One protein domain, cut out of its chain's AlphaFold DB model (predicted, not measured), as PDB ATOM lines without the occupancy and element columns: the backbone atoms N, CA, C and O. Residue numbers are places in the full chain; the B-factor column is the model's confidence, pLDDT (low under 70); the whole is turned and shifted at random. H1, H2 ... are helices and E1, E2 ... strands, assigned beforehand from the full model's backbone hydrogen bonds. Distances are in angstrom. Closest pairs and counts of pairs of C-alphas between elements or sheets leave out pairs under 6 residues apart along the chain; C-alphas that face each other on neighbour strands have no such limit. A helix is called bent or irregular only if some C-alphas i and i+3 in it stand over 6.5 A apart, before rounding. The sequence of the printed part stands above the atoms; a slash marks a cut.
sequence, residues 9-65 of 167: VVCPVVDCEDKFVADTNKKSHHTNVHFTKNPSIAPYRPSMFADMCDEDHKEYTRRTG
ATOM      1  N   VAL A   9     180.685 142.988 186.673       96.06
ATOM      2  CA  VAL A   9     181.367 143.985 185.841       96.06
ATOM      3  C   VAL A   9     180.408 145.125 185.516       96.06
ATOM      4  O   VAL A   9     179.186 144.956 185.554       96.06
ATOM      5  N   VAL A  10     180.964 146.280 185.177       96.50
ATOM      6  CA  VAL A  10     180.209 147.486 184.847       96.50
ATOM      7  C   VAL A  10     179.962 147.554 183.348       96.50
ATOM      8  O   VAL A  10     180.886 147.448 182.537       96.50
ATOM      9  N   CYS A  11     178.695 147.720 182.979       95.62
ATOM     10  CA  CYS A  11     178.296 147.974 181.605       95.62
ATOM     11  C   CYS A  11     178.786 149.363 181.156       95.62
ATOM     12  O   CYS A  11     178.549 150.333 181.875       95.62
ATOM     13  N   PRO A  12     179.421 149.501 179.977       94.44
ATOM     14  CA  PRO A  12     179.950 150.790 179.512       94.44
ATOM     15  C   PRO A  12     178.886 151.764 178.996       94.44
ATOM     16  O   PRO A  12     179.206 152.908 178.684       94.44
ATOM     17  N   VAL A  13     177.640 151.317 178.833       93.00
ATOM     18  CA  VAL A  13     176.552 152.171 178.351       93.00
ATOM     19  C   VAL A  13     176.039 153.005 179.522       93.00
ATOM     20  O   VAL A  13     175.522 152.446 180.487       93.00
ATOM     21  N   VAL A  14     176.198 154.329 179.422       86.88
ATOM     22  CA  VAL A  14     175.955 155.301 180.506       86.88
ATOM     23  C   VAL A  14     174.554 155.164 181.104       86.88
ATOM     24  O   VAL A  14     174.417 155.070 182.319       86.88
ATOM     25  N   ASP A  15     173.535 155.050 180.254       87.94
ATOM     26  CA  ASP A  15     172.130 154.986 180.675       87.94
ATOM     27  C   ASP A  15     171.597 153.546 180.755       87.94
ATOM     28  O   ASP A  15     170.406 153.286 180.584       87.94
ATOM     29  N   CYS A  16     172.480 152.569 180.981       92.00
ATOM     30  CA  CYS A  16     172.060 151.189 181.173       92.00
ATOM     31  C   CYS A  16     171.304 151.029 182.502       92.00
ATOM     32  O   CYS A  16     171.880 151.217 183.575       92.00
ATOM     33  N   GLU A  17     170.043 150.595 182.436       90.44
ATOM     34  CA  GLU A  17     169.231 150.282 183.621       90.44
ATOM     35  C   GLU A  17     169.930 149.253 184.531       90.44
ATOM     36  O   GLU A  17     170.065 149.457 185.743       90.44
ATOM     37  N   ASP A  18     170.475 148.197 183.920       91.06
ATOM     38  CA  ASP A  18     171.210 147.115 184.580       91.06
ATOM     39  C   ASP A  18     172.732 147.308 184.455       91.06
ATOM     40  O   ASP A  18     173.440 146.510 183.835       91.06
ATOM     41  N   LYS A  19     173.255 148.382 185.057       93.00
ATOM     42  CA  LYS A  19     174.693 148.725 185.049       93.00
ATOM     43  C   LYS A  19     175.607 147.585 185.533       93.00
ATOM     44  O   LYS A  19     176.690 147.402 184.980       93.00
ATOM     45  N   PHE A  20     175.197 146.821 186.551       95.06
ATOM     46  CA  PHE A  20     176.026 145.796 187.206       95.06
ATOM     47  C   PHE A  20     175.714 144.383 186.696       95.06
ATOM     48  O   PHE A  20     174.829 143.681 187.198       95.06
ATOM     49  N   VAL A  21     176.472 143.935 185.701       95.12
ATOM     50  CA  VAL A  21     176.209 142.690 184.968       95.12
ATOM     51  C   VAL A  21     177.088 141.554 185.497       95.12
ATOM     52  O   VAL A  21     178.158 141.800 186.047       95.12
ATOM     53  N   ALA A  22     176.664 140.294 185.368       95.00
ATOM     54  CA  ALA A  22     177.553 139.174 185.680       95.00
ATOM     55  C   ALA A  22     178.586 138.994 184.561       95.00
ATOM     56  O   ALA A  22     178.290 139.141 183.375       95.00
ATOM     57  N   ASP A  23     179.813 138.630 184.923       94.50
ATOM     58  CA  ASP A  23     180.872 138.455 183.928       94.50
ATOM     59  C   ASP A  23     180.502 137.391 182.874       94.50
ATOM     60  O   ASP A  23     180.748 137.560 181.681       94.50
ATOM     61  N   THR A  24     179.781 136.347 183.297       94.75
ATOM     62  CA  THR A  24     179.313 135.257 182.431       94.75
ATOM     63  C   THR A  24     178.224 135.662 181.438       94.75
ATOM     64  O   THR A  24     178.076 135.003 180.411       94.75
ATOM     65  N   ASN A  25     177.458 136.729 181.699       93.69
ATOM     66  CA  ASN A  25     176.352 137.151 180.832       93.69
ATOM     67  C   ASN A  25     176.587 138.502 180.128       93.69
ATOM     68  O   ASN A  25     175.755 138.903 179.308       93.69
ATOM     69  N   LYS A  26     177.740 139.158 180.333       94.69
ATOM     70  CA  LYS A  26     178.060 140.485 179.772       94.69
ATOM     71  C   LYS A  26     177.910 140.596 178.247       94.69
ATOM     72  O   LYS A  26     177.389 141.594 177.754       94.69
ATOM     73  N   LYS A  27     178.278 139.551 177.489       95.31
ATOM     74  CA  LYS A  27     178.097 139.509 176.021       95.31
ATOM     75  C   LYS A  27     176.624 139.542 175.623       95.31
ATOM     76  O   LYS A  27     176.234 140.325 174.759       95.31
ATOM     77  N   SER A  28     175.823 138.680 176.249       95.75
ATOM     78  CA  SER A  28     174.387 138.584 175.971       95.75
ATOM     79  C   SER A  28     173.657 139.868 176.354       95.75
ATOM     80  O   SER A  28     172.874 140.377 175.558       95.75
ATOM     81  N   HIS A  29     174.000 140.449 177.509       95.31
ATOM     82  CA  HIS A  29     173.473 141.733 177.949       95.31
ATOM     83  C   HIS A  29     173.793 142.833 176.931       95.31
ATOM     84  O   HIS A  29     172.876 143.460 176.414       95.31
ATOM     85  N   HIS A  30     175.065 143.008 176.549       95.00
ATOM     86  CA  HIS A  30     175.440 144.044 175.583       95.00
ATOM     87  C   HIS A  30     174.713 143.899 174.242       95.00
ATOM     88  O   HIS A  30     174.202 144.866 173.681       95.00
ATOM     89  N   THR A  31     174.674 142.674 173.721       93.94
ATOM     90  CA  THR A  31     174.116 142.403 172.394       93.94
ATOM     91  C   THR A  31     172.607 142.631 172.377       93.94
ATOM     92  O   THR A  31     172.100 143.311 171.488       93.94
ATOM     93  N   ASN A  32     171.889 142.111 173.372       94.56
ATOM     94  CA  ASN A  32     170.426 142.087 173.354       94.56
ATOM     95  C   ASN A  32     169.808 143.371 173.922       94.56
ATOM     96  O   ASN A  32     168.753 143.798 173.458       94.56
ATOM     97  N   VAL A  33     170.447 143.984 174.924       93.75
ATOM     98  CA  VAL A  33     169.916 145.179 175.595       93.75
ATOM     99  C   VAL A  33     170.297 146.448 174.843       93.75
ATOM    100  O   VAL A  33     169.447 147.321 174.691       93.75
ATOM    101  N   HIS A  34     171.529 146.524 174.328       94.19
ATOM    102  CA  HIS A  34     172.066 147.744 173.719       94.19
ATOM    103  C   HIS A  34     172.136 147.639 172.198       94.19
ATOM    104  O   HIS A  34     171.392 148.320 171.497       94.19
ATOM    105  N   PHE A  35     172.974 146.742 171.672       91.69
ATOM    106  CA  PHE A  35     173.288 146.696 170.238       91.69
ATOM    107  C   PHE A  35     172.074 146.380 169.347       91.69
ATOM    108  O   PHE A  35     171.877 147.019 168.321       91.69
ATOM    109  N   THR A  36     171.226 145.426 169.743       91.88
ATOM    110  CA  THR A  36     170.037 145.042 168.956       91.88
ATOM    111  C   THR A  36     169.000 146.165 168.900       91.88
ATOM    112  O   THR A  36     168.325 146.330 167.888       91.88
ATOM    113  N   LYS A  37     168.875 146.953 169.976       90.06
ATOM    114  CA  LYS A  37     167.943 148.088 170.039       90.06
ATOM    115  C   LYS A  37     168.499 149.328 169.348       90.06
ATOM    116  O   LYS A  37     167.730 150.112 168.802       90.06
ATOM    117  N   ASN A  38     169.819 149.502 169.372       89.62
ATOM    118  CA  ASN A  38     170.503 150.587 168.694       89.62
ATOM    119  C   ASN A  38     171.819 150.109 168.045       89.62
ATOM    120  O   ASN A  38     172.873 150.126 168.693       89.62
ATOM    121  N   PRO A  39     171.786 149.748 166.748       87.69
ATOM    122  CA  PRO A  39     172.970 149.315 166.007       87.69
ATOM    123  C   PRO A  39     174.049 150.394 165.831       87.69
ATOM    124  O   PRO A  39     175.135 150.079 165.346       87.69
ATOM    125  N   SER A  40     173.785 151.656 166.205       90.94
ATOM    126  CA  SER A  40     174.809 152.708 166.218       90.94
ATOM    127  C   SER A  40     175.819 152.539 167.359       90.94
ATOM    128  O   SER A  40     176.873 153.173 167.346       90.94
ATOM    129  N   ILE A  41     175.502 151.718 168.367       88.94
ATOM    130  CA  ILE A  41     176.416 151.377 169.459       88.94
ATOM    131  C   ILE A  41     177.494 150.429 168.922       88.94
ATOM    132  O   ILE A  41     177.224 149.544 168.111       88.94
ATOM    133  N   ALA A  42     178.733 150.598 169.386       89.88
ATOM    134  CA  ALA A  42     179.844 149.753 168.966       89.88
ATOM    135  C   ALA A  42     179.552 148.255 169.216       89.88
ATOM    136  O   ALA A  42     178.986 147.909 170.256       89.88
ATOM    137  N   PRO A  43     179.968 147.342 168.316       92.31
ATOM    138  CA  PRO A  43     179.821 145.909 168.538       92.31
ATOM    139  C   PRO A  43     180.510 145.449 169.825       92.31
ATOM    140  O   PRO A  43     181.518 146.017 170.248       92.31
ATOM    141  N   TYR A  44     179.998 144.366 170.411       93.50
ATOM    142  CA  TYR A  44     180.539 143.808 171.648       93.50
ATOM    143  C   TYR A  44     182.045 143.519 171.549       93.50
ATOM    144  O   TYR A  44     182.502 142.808 170.650       93.50
ATOM    145  N   ARG A  45     182.798 143.989 172.546       92.81
ATOM    146  CA  ARG A  45     184.201 143.630 172.784       92.81
ATOM    147  C   ARG A  45     184.402 143.343 174.271       92.81
ATOM    148  O   ARG A  45     184.011 144.172 175.074       92.81
ATOM    149  N   PRO A  46     185.045 142.243 174.689       89.38
ATOM    150  CA  PRO A  46     185.203 141.936 176.115       89.38
ATOM    151  C   PRO A  46     185.867 143.047 176.942       89.38
ATOM    152  O   PRO A  46     185.497 143.235 178.097       89.38
ATOM    153  N   SER A  47     186.799 143.794 176.341       92.81
ATOM    154  CA  SER A  47     187.574 144.865 176.979       92.81
ATOM    155  C   SER A  47     186.781 146.135 177.293       92.81
ATOM    156  O   SER A  47     187.310 147.021 177.948       92.81
ATOM    157  N   MET A  48     185.546 146.264 176.799       93.81
ATOM    158  CA  MET A  48     184.716 147.445 177.065       93.81
ATOM    159  C   MET A  48     184.071 147.425 178.455       93.81
ATOM    160  O   MET A  48     183.569 148.445 178.903       93.81
ATOM    161  N   PHE A  49     184.044 146.266 179.117       95.25
ATOM    162  CA  PHE A  49     183.505 146.130 180.465       95.25
ATOM    163  C   PHE A  49     184.603 146.408 181.481       95.25
ATOM    164  O   PHE A  49     185.671 145.800 181.410       95.25
ATOM    165  N   ALA A  50     184.315 147.295 182.426       94.50
ATOM    166  CA  ALA A  50     185.210 147.569 183.536       94.50
ATOM    167  C   ALA A  50     184.918 146.621 184.704       94.50
ATOM    168  O   ALA A  50     183.770 146.225 184.935       94.50
ATOM    169  N   ASP A  51     185.960 146.274 185.453       94.81
ATOM    170  CA  ASP A  51     185.773 145.699 186.781       94.81
ATOM    171  C   ASP A  51     185.145 146.753 187.705       94.81
ATOM    172  O   ASP A  51     185.322 147.955 187.504       94.81
ATOM    173  N   MET A  52     184.368 146.306 188.692       95.31
ATOM    174  CA  MET A  52     183.754 147.216 189.659       95.31
ATOM    175  C   MET A  52     184.829 147.871 190.529       95.31
ATOM    176  O   MET A  52     185.665 147.170 191.100       95.31
ATOM    177  N   CYS A  53     184.780 149.197 190.664       94.31
ATOM    178  CA  CYS A  53     185.580 149.909 191.658       94.31
ATOM    179  C   CYS A  53     184.892 149.918 193.035       94.31
ATOM    180  O   CYS A  53     183.763 149.439 193.198       94.31
ATOM    181  N   ASP A  54     185.559 150.482 194.042       94.19
ATOM    182  CA  ASP A  54     185.050 150.587 195.414       94.19
ATOM    183  C   ASP A  54     183.697 151.317 195.471       94.19
ATOM    184  O   ASP A  54     182.771 150.886 196.165       94.19
ATOM    185  N   GLU A  55     183.545 152.401 194.709       95.31
ATOM    186  CA  GLU A  55     182.302 153.169 194.598       95.31
ATOM    187  C   GLU A  55     181.177 152.337 193.973       95.31
ATOM    188  O   GLU A  55     180.061 152.325 194.495       95.31
ATOM    189  N   ASP A  56     181.472 151.593 192.905       95.50
ATOM    190  CA  ASP A  56     180.509 150.700 192.259       95.50
ATOM    191  C   ASP A  56     180.075 149.571 193.203       95.50
ATOM    192  O   ASP A  56     178.895 149.218 193.266       95.50
ATOM    193  N   HIS A  57     181.006 149.020 193.986       95.00
ATOM    194  CA  HIS A  57     180.708 148.014 195.004       95.00
ATOM    195  C   HIS A  57     179.772 148.553 196.093       95.00
ATOM    196  O   HIS A  57     178.809 147.870 196.468       95.00
ATOM    197  N   LYS A  58     180.008 149.781 196.573       94.88
ATOM    198  CA  LYS A  58     179.113 150.463 197.522       94.88
ATOM    199  C   LYS A  58     177.738 150.709 196.909       94.88
ATOM    200  O   LYS A  58     176.724 150.426 197.548       94.88
ATOM    201  N   GLU A  59     177.681 151.196 195.669       95.00
ATOM    202  CA  GLU A  59     176.424 151.464 194.969       95.00
ATOM    203  C   GLU A  59     175.597 150.185 194.774       95.00
ATOM    204  O   GLU A  59     174.405 150.166 195.097       95.00
ATOM    205  N   TYR A  60     176.229 149.109 194.304       94.62
ATOM    206  CA  TYR A  60     175.594 147.805 194.129       94.62
ATOM    207  C   TYR A  60     175.039 147.266 195.449       94.62
ATOM    208  O   TYR A  60     173.881 146.841 195.508       94.62
ATOM    209  N   THR A  61     175.836 147.327 196.519       93.69
ATOM    210  CA  THR A  61     175.427 146.870 197.855       93.69
ATOM    211  C   THR A  61     174.242 147.685 198.361       93.69
ATOM    212  O   THR A  61     173.255 147.115 198.815       93.69
ATOM    213  N   ARG A  62     174.276 149.013 198.210       93.75
ATOM    214  CA  ARG A  62     173.171 149.901 198.596       93.75
ATOM    215  C   ARG A  62     171.873 149.579 197.849       93.75
ATOM    216  O   ARG A  62     170.806 149.633 198.449       93.75
ATOM    217  N   ARG A  63     171.948 149.263 196.552       91.81
ATOM    218  CA  ARG A  63     170.771 148.932 195.726       91.81
ATOM    219  C   ARG A  63     170.197 147.548 196.022       91.81
ATOM    220  O   ARG A  63     168.988 147.371 195.945       91.81
ATOM    221  N   THR A  64     171.056 146.566 196.283       90.81
ATOM    222  CA  THR A  64     170.662 145.147 196.307       90.81
ATOM    223  C   THR A  64     170.642 144.526 197.701       90.81
ATOM    224  O   THR A  64     170.064 143.457 197.874       90.81
ATOM    225  N   GLY A  65     171.286 145.161 198.682       90.50
ATOM    226  CA  GLY A  65     171.544 144.595 200.007       90.50
ATOM    227  C   GLY A  65     172.609 143.492 200.022       90.50
ATOM    228  O   GLY A  65     172.774 142.832 201.043       90.50
TER     229      GLY A  65
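This is residues 9 to 65 of the 167 residues of the protein "C2H2-type domain-containing protein" of Aphanomyces astaci (UniProt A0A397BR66). Two short helices, H1 and H2, sit at opposite ends of an elongated domain, with a looped stretch, residues 9 to 19, and the short strand E1 between them. A long link with no named element, residues 36 to 53, runs back along one side from the H1 end to the H2 end. The printed part has 57 residues, with one named strand and two named helices in the order E1, H1, H2; under half of the residues are in named elements, and the class is mostly helix. The whole is compact, with a radius of gyration of the C-alphas of 11.5 A, and its C-alphas span 33 by 20 by 18 A along the three main axes.

From Val 9 the printed part leads to E1, residues 20 to 22, a strand that pairs with no named strand. A tight link of 3 residues joins E1 to H1, residues 26 to 35. The closest C-alphas of these two elements, those of Val 21 and His 29, are 7.6 A apart, and their centres are 11.2 A apart. H2, residues 54 to 64, follows H1 after a long link of 18 residues. H1 and H2 are apart, with no C-alpha of the one within 8 A of the other. E1 and H2 have one pair of C-alphas within 8 A, those of Phe 20 and Tyr 60, at 7.2 A; their centres are 11.9 A apart. Every O i to N i+4 pair of H2 is within hydrogen-bond range, while in H1 it is 5 of 6.

E1 begins at C-alpha 20, at (176.026, 145.796, 187.206), and ends at Ala 22. H1 runs from Lys 26 to Phe 35 and measures 12.3 A from first to last C-alpha. It is neither bent nor irregular, but only just: C-alphas 32 and 35 are 6.3 A apart. Its last C-alpha, 35, is at (173.288, 146.696, 170.238). H2, the longest helix with 11 residues, runs from Asp 54 to Thr 64 over 15.4 A and ends with C-alpha 64 at (170.662, 145.147, 196.307).

The two C-alphas farthest apart are those of Ser 40 and Gly 65, at 34.9 A. The first and last printed C-alphas, those of Val 9 and Gly 65, are 17.2 A apart. The printed part has no cut. The C-alphas of residues 36 to 53 lie 7 to 17 A from the mean of all C-alphas. The mean pLDDT of the printed part is 93.2, and no printed residue is under 70.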